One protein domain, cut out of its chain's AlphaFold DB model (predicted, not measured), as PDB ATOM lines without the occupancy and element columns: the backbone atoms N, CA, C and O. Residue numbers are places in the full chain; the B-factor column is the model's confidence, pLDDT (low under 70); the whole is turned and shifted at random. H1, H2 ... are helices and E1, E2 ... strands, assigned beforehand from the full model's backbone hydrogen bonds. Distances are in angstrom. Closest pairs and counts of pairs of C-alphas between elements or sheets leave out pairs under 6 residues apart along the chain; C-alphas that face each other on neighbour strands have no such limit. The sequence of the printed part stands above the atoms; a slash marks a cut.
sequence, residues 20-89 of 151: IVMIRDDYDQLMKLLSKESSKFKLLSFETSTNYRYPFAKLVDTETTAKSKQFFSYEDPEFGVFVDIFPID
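Overview. This is residues 20 to 89 of the 151 residues of an uncharacterized protein of Enterococcus sp. 12E11_DIV0728 (UniProt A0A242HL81). A small twisted sheet of four strands has one helix, H1, over one face, and the long loop of residues 62 to 81 makes the end of the model away from H1. The printed part has 70 residues, with E1, H1, E2, E3 and E4 along the chain; the sheet's order is E1, E4, E3, E2, mixed. The class is mixed, helices and strands, with under half of the residues in named elements. The whole is compact, with a radius of gyration of the C-alphas of 12.1 A and spans of 33 by 27 by 21 A.

Along the chain. E1, residues 20 to 23, begins at C-alpha 20 (24.963, 191.924, 10.092). H1 is residues 24 to 34, 15.1 A long. E2 is residues 41 to 44 and E3 residues 57 to 61, 13.4 A. E4, residues 82 to 88, is 19.5 A long and ends at C-alpha 88 (27.708, 193.463, 0.121).

Arrangement. E1 and E4 are parallel, with N 88 and O 22 2.7 A apart. The hairpin E3 and E4 has N 85 and O 57 at 2.9 A. The hairpin E2 and E3 has N 44 and O 58 at 2.8 A. E2, E3 and E4 form a meander, each strand the antiparallel neighbour of the one before. E1, H1, E2 is a split strand-helix-strand unit, two strands running the same way with E4 and E3 between them, and its crossover is right-handed. H1 is on the sheet at a height of 8.6 A, two layers, over E4 and E3; it runs along the strands, at 14 degrees to E4 on the local plane. The closest C-alphas of H1 and E4, Arg 24 and Pro 87, are 5.1 A apart. Every O i to N i+4 pair in H1 is within hydrogen-bond range. E1 is apart from E2 and E3.

Size, cuts and confidence. The C-alphas farthest apart, Asp 25 and Lys 69, are 33.5 A apart. The printed part has no cut. The links E2 to E3 and E3 to E4 are long. The pLDDT is under 70 at residue 37 and residues 69 to 78.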
ATOM      1  N   ILE A  20      24.627 193.145  10.812       94.38
ATOM      2  CA  ILE A  20      24.963 191.924  10.092       94.38
ATOM      3  C   ILE A  20      25.262 192.300   8.650       94.38
ATOM      4  O   ILE A  20      24.485 192.980   7.991       94.38
ATOM      5  N   VAL A  21      26.389 191.821   8.136       95.56
ATOM      6  CA  VAL A  21      26.816 192.100   6.767       95.56
ATOM      7  C   VAL A  21      27.097 190.782   6.054       95.56
ATOM      8  O   VAL A  21      27.848 189.954   6.576       95.56
ATOM      9  N   MET A  22      26.520 190.587   4.867       96.19
ATOM     10  CA  MET A  22      26.686 189.368   4.065       96.19
ATOM     11  C   MET A  22      26.712 189.670   2.568       96.19
ATOM     12  O   MET A  22      26.244 190.716   2.136       96.19
ATOM     13  N   ILE A  23      27.280 188.768   1.768       97.06
ATOM     14  CA  ILE A  23      27.288 188.912   0.305       97.06
ATOM     15  C   ILE A  23      25.860 188.861  -0.255       97.06
ATOM     16  O   ILE A  23      25.002 188.201   0.330       97.06
ATOM     17  N   ARG A  24      25.612 189.542  -1.383       95.31
ATOM     18  CA  ARG A  24      24.286 189.643  -2.027       95.31
ATOM     19  C   ARG A  24      23.534 188.311  -2.105       95.31
ATOM     20  O   ARG A  24      22.381 188.248  -1.697       95.31
ATOM     21  N   ASP A  25      24.194 187.248  -2.556       96.12
ATOM     22  CA  ASP A  25      23.550 185.939  -2.724       96.12
ATOM     23  C   ASP A  25      23.047 185.350  -1.395       96.12
ATOM     24  O   ASP A  25      21.963 184.763  -1.347       96.12
ATOM     25  N   ASP A  26      23.808 185.525  -0.310       97.00
ATOM     26  CA  ASP A  26      23.421 185.086   1.036       97.00
ATOM     27  C   ASP A  26      22.326 185.994   1.612       97.00
ATOM     28  O   ASP A  26      21.384 185.509   2.243       97.00
ATOM     29  N   TYR A  27      22.416 187.303   1.349       96.06
ATOM     30  CA  TYR A  27      21.402 188.286   1.732       96.06
ATOM     31  C   TYR A  27      20.045 187.933   1.127       96.06
ATOM     32  O   TYR A  27      19.068 187.780   1.858       96.06
ATOM     33  N   ASP A  28      19.986 187.716  -0.186       94.19
ATOM     34  CA  ASP A  28      18.741 187.415  -0.892       94.19
ATOM     35  C   ASP A  28      18.134 186.080  -0.428       94.19
ATOM     36  O   ASP A  28      16.910 185.939  -0.332       94.19
ATOM     37  N   GLN A  29      18.974 185.087  -0.113       94.44
ATOM     38  CA  GLN A  29      18.522 183.832   0.492       94.44
ATOM     39  C   GLN A  29      17.929 184.062   1.883       94.44
ATOM     40  O   GLN A  29      16.841 183.558   2.172       94.44
ATOM     41  N   LEU A  30      18.596 184.849   2.729       94.19
ATOM     42  CA  LEU A  30      18.104 185.170   4.063       94.19
ATOM     43  C   LEU A  30      16.784 185.950   4.007       94.19
ATOM     44  O   LEU A  30      15.862 185.616   4.748       94.19
ATOM     45  N   MET A  31      16.650 186.925   3.103       93.38
ATOM     46  CA  MET A  31      15.406 187.688   2.932       93.38
ATOM     47  C   MET A  31      14.229 186.772   2.591       93.38
ATOM     48  O   MET A  31      13.155 186.913   3.166       93.38
ATOM     49  N   LYS A  32      14.431 185.770   1.725       91.62
ATOM     50  CA  LYS A  32      13.398 184.769   1.388       91.62
ATOM     51  C   LYS A  32      13.037 183.849   2.553       91.62
ATOM     52  O   LYS A  32      11.917 183.346   2.616       91.62
ATOM     53  N   LEU A  33      13.985 183.567   3.444       90.94
ATOM     54  CA  LEU A  33      13.728 182.763   4.638       90.94
ATOM     55  C   LEU A  33      12.950 183.563   5.685       90.94
ATOM     56  O   LEU A  33      12.018 183.026   6.282       90.94
ATOM     57  N   LEU A  34      13.314 184.835   5.871       90.06
ATOM     58  CA  LEU A  34      12.713 185.751   6.844       90.06
ATOM     59  C   LEU A  34      11.406 186.395   6.365       90.06
ATOM     60  O   LEU A  34      10.652 186.896   7.191       90.06
ATOM     61  N   SER A  35      11.112 186.380   5.061       83.19
ATOM     62  CA  SER A  35       9.855 186.916   4.516       83.19
ATOM     63  C   SER A  35       8.627 186.093   4.906       83.19
ATOM     64  O   SER A  35       7.499 186.556   4.753       83.19
ATOM     65  N   LYS A  36       8.822 184.875   5.423       80.12
ATOM     66  CA  LYS A  36       7.749 184.098   6.040       80.12
ATOM     67  C   LYS A  36       7.401 184.738   7.378       80.12
ATOM     68  O   LYS A  36       8.239 184.767   8.277       80.12
ATOM     69  N   GLU A  37       6.172 185.228   7.501       64.75
ATOM     70  CA  GLU A  37       5.713 185.911   8.708       64.75
ATOM     71  C   GLU A  37       5.892 185.028   9.953       64.75
ATOM     72  O   GLU A  37       5.356 183.922  10.053       64.75
ATOM     73  N   SER A  38       6.673 185.537  10.903       74.44
ATOM     74  CA  SER A  38       6.764 185.036  12.269       74.44
ATOM     75  C   SER A  38       5.922 185.938  13.164       74.44
ATOM     76  O   SER A  38       5.880 187.147  12.958       74.44
ATOM     77  N   SER A  39       5.289 185.381  14.197       76.19
ATOM     78  CA  SER A  39       4.451 186.160  15.119       76.19
ATOM     79  C   SER A  39       5.227 187.192  15.945       76.19
ATOM     80  O   SER A  39       4.610 188.078  16.525       76.19
ATOM     81  N   LYS A  40       6.555 187.053  16.036       89.25
ATOM     82  CA  LYS A  40       7.427 187.900  16.867       89.25
ATOM     83  C   LYS A  40       8.353 188.809  16.057       89.25
ATOM     84  O   LYS A  40       8.726 189.878  16.525       89.25
ATOM     85  N   PHE A  41       8.768 188.374  14.867       90.19
ATOM     86  CA  PHE A  41       9.757 189.099  14.073       90.19
ATOM     87  C   PHE A  41       9.187 189.502  12.722       90.19
ATOM     88  O   PHE A  41       8.678 188.660  11.982       90.19
ATOM     89  N   LYS A  42       9.344 190.784  12.390       89.44
ATOM     90  CA  LYS A  42       8.926 191.364  11.115       89.44
ATOM     91  C   LYS A  42      10.148 191.791  10.313       89.44
ATOM     92  O   LYS A  42      10.985 192.549  10.803       89.44
ATOM     93  N   LEU A  43      10.235 191.307   9.077       91.19
ATOM     94  CA  LEU A  43      11.243 191.747   8.122       91.19
ATOM     95  C   LEU A  43      10.770 193.024   7.423       91.19
ATOM     96  O   LEU A  43       9.775 193.010   6.696       91.19
ATOM     97  N   LEU A  44      11.517 194.105   7.605       89.12
ATOM     98  CA  LEU A  44      11.330 195.350   6.879       89.12
ATOM     99  C   LEU A  44      12.432 195.480   5.833       89.12
ATOM    100  O   LEU A  44      13.612 195.552   6.169       89.12
ATOM    101  N   SER A  45      12.054 195.502   4.564       89.06
ATOM    102  CA  SER A  45      12.958 195.765   3.451       89.06
ATOM    103  C   SER A  45      12.246 196.601   2.394       89.06
ATOM    104  O   SER A  45      11.034 196.815   2.467       89.06
ATOM    105  N   PHE A  46      13.006 197.073   1.407       82.75
ATOM    106  CA  PHE A  46      12.450 197.822   0.283       82.75
ATOM    107  C   PHE A  46      11.366 197.014  -0.453       82.75
ATOM    108  O   PHE A  46      10.359 197.558  -0.884       82.75
ATOM    109  N   GLU A  47      11.541 195.698  -0.541       81.06
ATOM    110  CA  GLU A  47      10.643 194.783  -1.242       81.06
ATOM    111  C   GLU A  47       9.394 194.404  -0.436       81.06
ATOM    112  O   GLU A  47       8.392 194.004  -1.024       81.06
ATOM    113  N   THR A  48       9.437 194.483   0.899       79.50
ATOM    114  CA  THR A  48       8.344 193.995   1.759       79.50
ATOM    115  C   THR A  48       7.506 195.101   2.389       79.50
ATOM    116  O   THR A  48       6.485 194.806   3.008       79.50
ATOM    117  N   SER A  49       7.931 196.364   2.299       80.69
ATOM    118  CA  SER A  49       7.367 197.448   3.107       80.69
ATOM    119  C   SER A  49       7.164 198.734   2.299       80.69
ATOM    120  O   SER A  49       8.120 199.416   1.949       80.69
ATOM    121  N   THR A  50       5.898 199.117   2.090       73.75
ATOM    122  CA  THR A  50       5.451 200.232   1.224       73.75
ATOM    123  C   THR A  50       6.069 201.602   1.550       73.75
ATOM    124  O   THR A  50       6.154 202.457   0.682       73.75
ATOM    125  N   ASN A  51       6.541 201.827   2.780       73.31
ATOM    126  CA  ASN A  51       7.155 203.097   3.200       73.31
ATOM    127  C   ASN A  51       8.607 202.939   3.673       73.31
ATOM    128  O   ASN A  51       9.120 203.753   4.445       73.31
ATOM    129  N   TYR A  52       9.281 201.875   3.242       79.94
ATOM    130  CA  TYR A  52      10.627 201.574   3.693       79.94
ATOM    131  C   TYR A  52      11.683 202.147   2.748       79.94
ATOM    132  O   TYR A  52      11.713 201.877   1.552       79.94
ATOM    133  N   ARG A  53      12.566 202.975   3.306       77.56
ATOM    134  CA  ARG A  53      13.465 203.849   2.533       77.56
ATOM    135  C   ARG A  53      14.907 203.364   2.432       77.56
ATOM    136  O   ARG A  53      15.711 203.992   1.747       77.56
ATOM    137  N   TYR A  54      15.275 202.354   3.211       85.06
ATOM    138  CA  TYR A  54      16.665 201.935   3.326       85.06
ATOM    139  C   TYR A  54      17.010 200.892   2.258       85.06
ATOM    140  O   TYR A  54      16.195 200.014   1.988       85.06
ATOM    141  N   PRO A  55      18.229 200.930   1.686       87.31
ATOM    142  CA  PRO A  55      18.681 199.951   0.693       87.31
ATOM    143  C   PRO A  55      19.143 198.619   1.325       87.31
ATOM    144  O   PRO A  55      19.909 197.870   0.724       87.31
ATOM    145  N   PHE A  56      18.741 198.356   2.566       92.19
ATOM    146  CA  PHE A  56      19.132 197.209   3.381       92.19
ATOM    147  C   PHE A  56      17.968 196.836   4.298       92.19
ATOM    148  O   PHE A  56      17.123 197.684   4.583       92.19
ATOM    149  N   ALA A  57      17.912 195.601   4.781       93.12
ATOM    150  CA  ALA A  57      16.791 195.133   5.585       93.12
ATOM    151  C   ALA A  57      17.001 195.347   7.085       93.12
ATOM    152  O   ALA A  57      18.127 195.403   7.580       93.12
ATOM    153  N   LYS A  58      15.888 195.394   7.810       91.88
ATOM    154  CA  LYS A  58      15.834 195.374   9.267       91.88
ATOM    155  C   LYS A  58      14.947 194.232   9.723       91.88
ATOM    156  O   LYS A  58      13.841 194.062   9.210       91.88
ATOM    157  N   LEU A  59      15.416 193.462  10.697       92.00
ATOM    158  CA  LEU A  59      14.588 192.477  11.384       92.00
ATOM    159  C   LEU A  59      14.158 193.062  12.726       92.00
ATOM    160  O   LEU A  59      15.009 193.340  13.567       92.00
ATOM    161  N   VAL A  60      12.856 193.270  12.899       90.81
ATOM    162  CA  VAL A  60      12.281 194.002  14.034       90.81
ATOM    163  C   VAL A  60      11.532 193.047  14.956       90.81
ATOM    164  O   VAL A  60      10.742 192.235  14.476       90.81
ATOM    165  N   ASP A  61      11.749 193.159  16.269       91.50
ATOM    166  CA  ASP A  61      10.914 192.502  17.281       91.50
ATOM    167  C   ASP A  61       9.626 193.312  17.504       91.50
ATOM    168  O   ASP A  61       9.660 194.415  18.058       91.50
ATOM    169  N   THR A  62       8.489 192.759  17.077       89.12
ATOM    170  CA  THR A  62       7.177 193.425  17.108       89.12
ATOM    171  C   THR A  62       6.569 193.526  18.506       89.12
ATOM    172  O   THR A  62       5.559 194.197  18.684       89.12
ATOM    173  N   GLU A  63       7.158 192.873  19.510       91.56
ATOM    174  CA  GLU A  63       6.709 192.946  20.908       91.56
ATOM    175  C   GLU A  63       7.397 194.086  21.682       91.56
ATOM    176  O   GLU A  63       7.187 194.252  22.886       91.56
ATOM    177  N   THR A  64       8.238 194.874  21.008       90.19
ATOM    178  CA  THR A  64       9.034 195.948  21.610       90.19
ATOM    179  C   THR A  64       8.771 197.294  20.937       90.19
ATOM    180  O   THR A  64       8.130 197.378  19.894       90.19
ATOM    181  N   THR A  65       9.270 198.383  21.531       87.25
ATOM    182  CA  THR A  65       9.171 199.730  20.949       87.25
ATOM    183  C   THR A  65      10.492 200.471  21.106       87.25
ATOM    184  O   THR A  65      10.965 200.681  22.223       87.25
ATOM    185  N   ALA A  66      11.063 200.916  19.991       84.31
ATOM    186  CA  ALA A  66      12.248 201.753  19.933       84.31
ATOM    187  C   ALA A  66      11.848 203.226  19.772       84.31
ATOM    188  O   ALA A  66      11.131 203.613  18.853       84.31
ATOM    189  N   LYS A  67      12.335 204.086  20.674       79.56
ATOM    190  CA  LYS A  67      12.115 205.538  20.602       79.56
ATOM    191  C   LYS A  67      13.360 206.224  20.062       79.56
ATOM    192  O   LYS A  67      14.320 206.443  20.795       79.56
ATOM    193  N   SER A  68      13.318 206.600  18.789       73.38
ATOM    194  CA  SER A  68      14.416 207.290  18.116       73.38
ATOM    195  C   SER A  68      14.212 208.808  18.098       73.38
ATOM    196  O   SER A  68      13.098 209.308  17.954       73.38
ATOM    197  N   LYS A  69      15.310 209.562  18.219       68.88
ATOM    198  CA  LYS A  69      15.349 211.008  17.917       68.88
ATOM    199  C   LYS A  69      15.761 211.278  16.465       68.88
ATOM    200  O   LYS A  69      16.086 212.421  16.133       68.88
ATOM    201  N   GLN A  70      15.837 210.249  15.614       64.12
ATOM    202  CA  GLN A  70      16.210 210.445  14.218       64.12
ATOM    203  C   GLN A  70      15.245 211.423  13.541       64.12
ATOM    204  O   GLN A  70      14.029 211.346  13.662       64.12
ATOM    205  N   PHE A  71      15.836 212.374  12.820       50.78
ATOM    206  CA  PHE A  71      15.159 213.519  12.205       50.78
ATOM    207  C   PHE A  71      14.153 213.153  11.104       50.78
ATOM    208  O   PHE A  71      13.429 214.027  10.629       50.78
ATOM    209  N   PHE A  72      14.144 211.900  10.653       55.28
ATOM    210  CA  PHE A  72      13.273 211.438   9.587       55.28
ATOM    211  C   PHE A  72      12.068 210.753  10.223       55.28
ATOM    212  O   PHE A  72      12.112 209.568  10.523       55.28
ATOM    213  N   SER A  73      10.984 211.501  10.402       52.56
ATOM    214  CA  SER A  73       9.659 211.050  10.864       52.56
ATOM    215  C   SER A  73       8.956 210.069   9.897       52.56
ATOM    216  O   SER A  73       7.734 210.014   9.844       52.56
ATOM    217  N   TYR A  74       9.735 209.337   9.100       53.22
ATOM    218  CA  TYR A  74       9.301 208.388   8.076       53.22
ATOM    219  C   TYR A  74       9.500 206.929   8.499       53.22
ATOM    220  O   TYR A  74       9.144 206.032   7.746       53.22
ATOM    221  N   GLU A  75      10.104 206.679   9.662       60.94
ATOM    222  CA  GLU A  75      10.116 205.333  10.231       60.94
ATOM    223  C   GLU A  75       8.744 205.039  10.844       60.94
ATOM    224  O   GLU A  75       8.109 205.932  11.409       60.94
ATOM    225  N   ASP A  76       8.278 203.802  10.665       59.88
ATOM    226  CA  ASP A  76       6.994 203.317  11.170       59.88
ATOM    227  C   ASP A  76       6.855 203.671  12.667       59.88
ATOM    228  O   ASP A  76       7.759 203.366  13.444       59.88
ATOM    229  N   PRO A  77       5.784 204.356  13.108       58.88
ATOM    230  CA  PRO A  77       5.622 204.739  14.513       58.88
ATOM    231  C   PRO A  77       5.582 203.543  15.480       58.88
ATOM    232  O   PRO A  77       5.796 203.735  16.677       58.88
ATOM    233  N   GLU A  78       5.353 202.327  14.976       60.28
ATOM    234  CA  GLU A  78       5.342 201.071  15.736       60.28
ATOM    235  C   GLU A  78       6.663 200.285  15.604       60.28
ATOM    236  O   GLU A  78       6.699 199.056  15.666       60.28
ATOM    237  N   PHE A  79       7.781 200.985  15.412       77.00
ATOM    238  CA  PHE A  79       9.099 200.367  15.301       77.00
ATOM    239  C   PHE A  79       9.590 199.787  16.633       77.00
ATOM    240  O   PHE A  79       9.677 200.499  17.634       77.00
ATOM    241  N   GLY A  80       9.953 198.504  16.644       87.94
ATOM    242  CA  GLY A  80      10.586 197.819  17.774       87.94
ATOM    243  C   GLY A  80      12.113 197.885  17.762       87.94
ATOM    244  O   GLY A  80      12.711 198.571  16.938       87.94
ATOM    245  N   VAL A  81      12.754 197.163  18.681       90.38
ATOM    246  CA  VAL A  81      14.198 196.879  18.649       90.38
ATOM    247  C   VAL A  81      14.507 196.049  17.405       90.38
ATOM    248  O   VAL A  81      13.735 195.160  17.035       90.38
ATOM    249  N   PHE A  82      15.629 196.341  16.751       90.31
ATOM    250  CA  PHE A  82      15.937 195.801  15.434       90.31
ATOM    251  C   PHE A  82      17.414 195.447  15.270       90.31
ATOM    252  O   PHE A  82      18.273 195.913  16.015       90.31
ATOM    253  N   VAL A  83      17.682 194.624  14.259       92.75
ATOM    254  CA  VAL A  83      19.023 194.310  13.754       92.75
ATOM    255  C   VAL A  83      19.097 194.740  12.296       92.75
ATOM    256  O   VAL A  83      18.184 194.431  11.521       92.75
ATOM    257  N   ASP A  84      20.186 195.409  11.922       93.62
ATOM    258  CA  ASP A  84      20.419 195.837  10.546       93.62
ATOM    259  C   ASP A  84      21.120 194.728   9.763       93.62
ATOM    260  O   ASP A  84      22.068 194.100  10.235       93.62
ATOM    261  N   ILE A  85      20.638 194.462   8.550       96.00
ATOM    262  CA  ILE A  85      21.164 193.419   7.675       96.00
ATOM    263  C   ILE A  85      21.550 194.069   6.351       96.00
ATOM    264  O   ILE A  85      20.688 194.425   5.547       96.00
ATOM    265  N   PHE A  86      22.851 194.213   6.113       96.62
ATOM    266  CA  PHE A  86      23.406 194.868   4.936       96.62
ATOM    267  C   PHE A  86      23.889 193.859   3.890       96.62
ATOM    268  O   PHE A  86      24.670 192.954   4.218       96.62
ATOM    269  N   PRO A  87      23.508 194.045   2.616       95.81
ATOM    270  CA  PRO A  87      24.147 193.343   1.517       95.81
ATOM    271  C   PRO A  87      25.522 193.951   1.194       95.81
ATOM    272  O   PRO A  87      25.719 195.165   1.237       95.81
ATOM    273  N   ILE A  88      26.472 193.096   0.817       95.06
ATOM    274  CA  ILE A  88      27.708 193.463   0.121       95.06
ATOM    275  C   ILE A  88      27.539 193.090  -1.344       95.06
ATOM    276  O   ILE A  88      27.480 191.906  -1.692       95.06
ATOM    277  N   ASP A  89      27.533 194.114  -2.186       92.31
ATOM    278  CA  ASP A  89      27.518 193.972  -3.635       92.31
ATOM    279  C   ASP A  89      28.933 193.937  -4.219       92.31
ATOM    280  O   ASP A  89      29.874 194.560  -3.714       92.31
TER     281      ASP A  89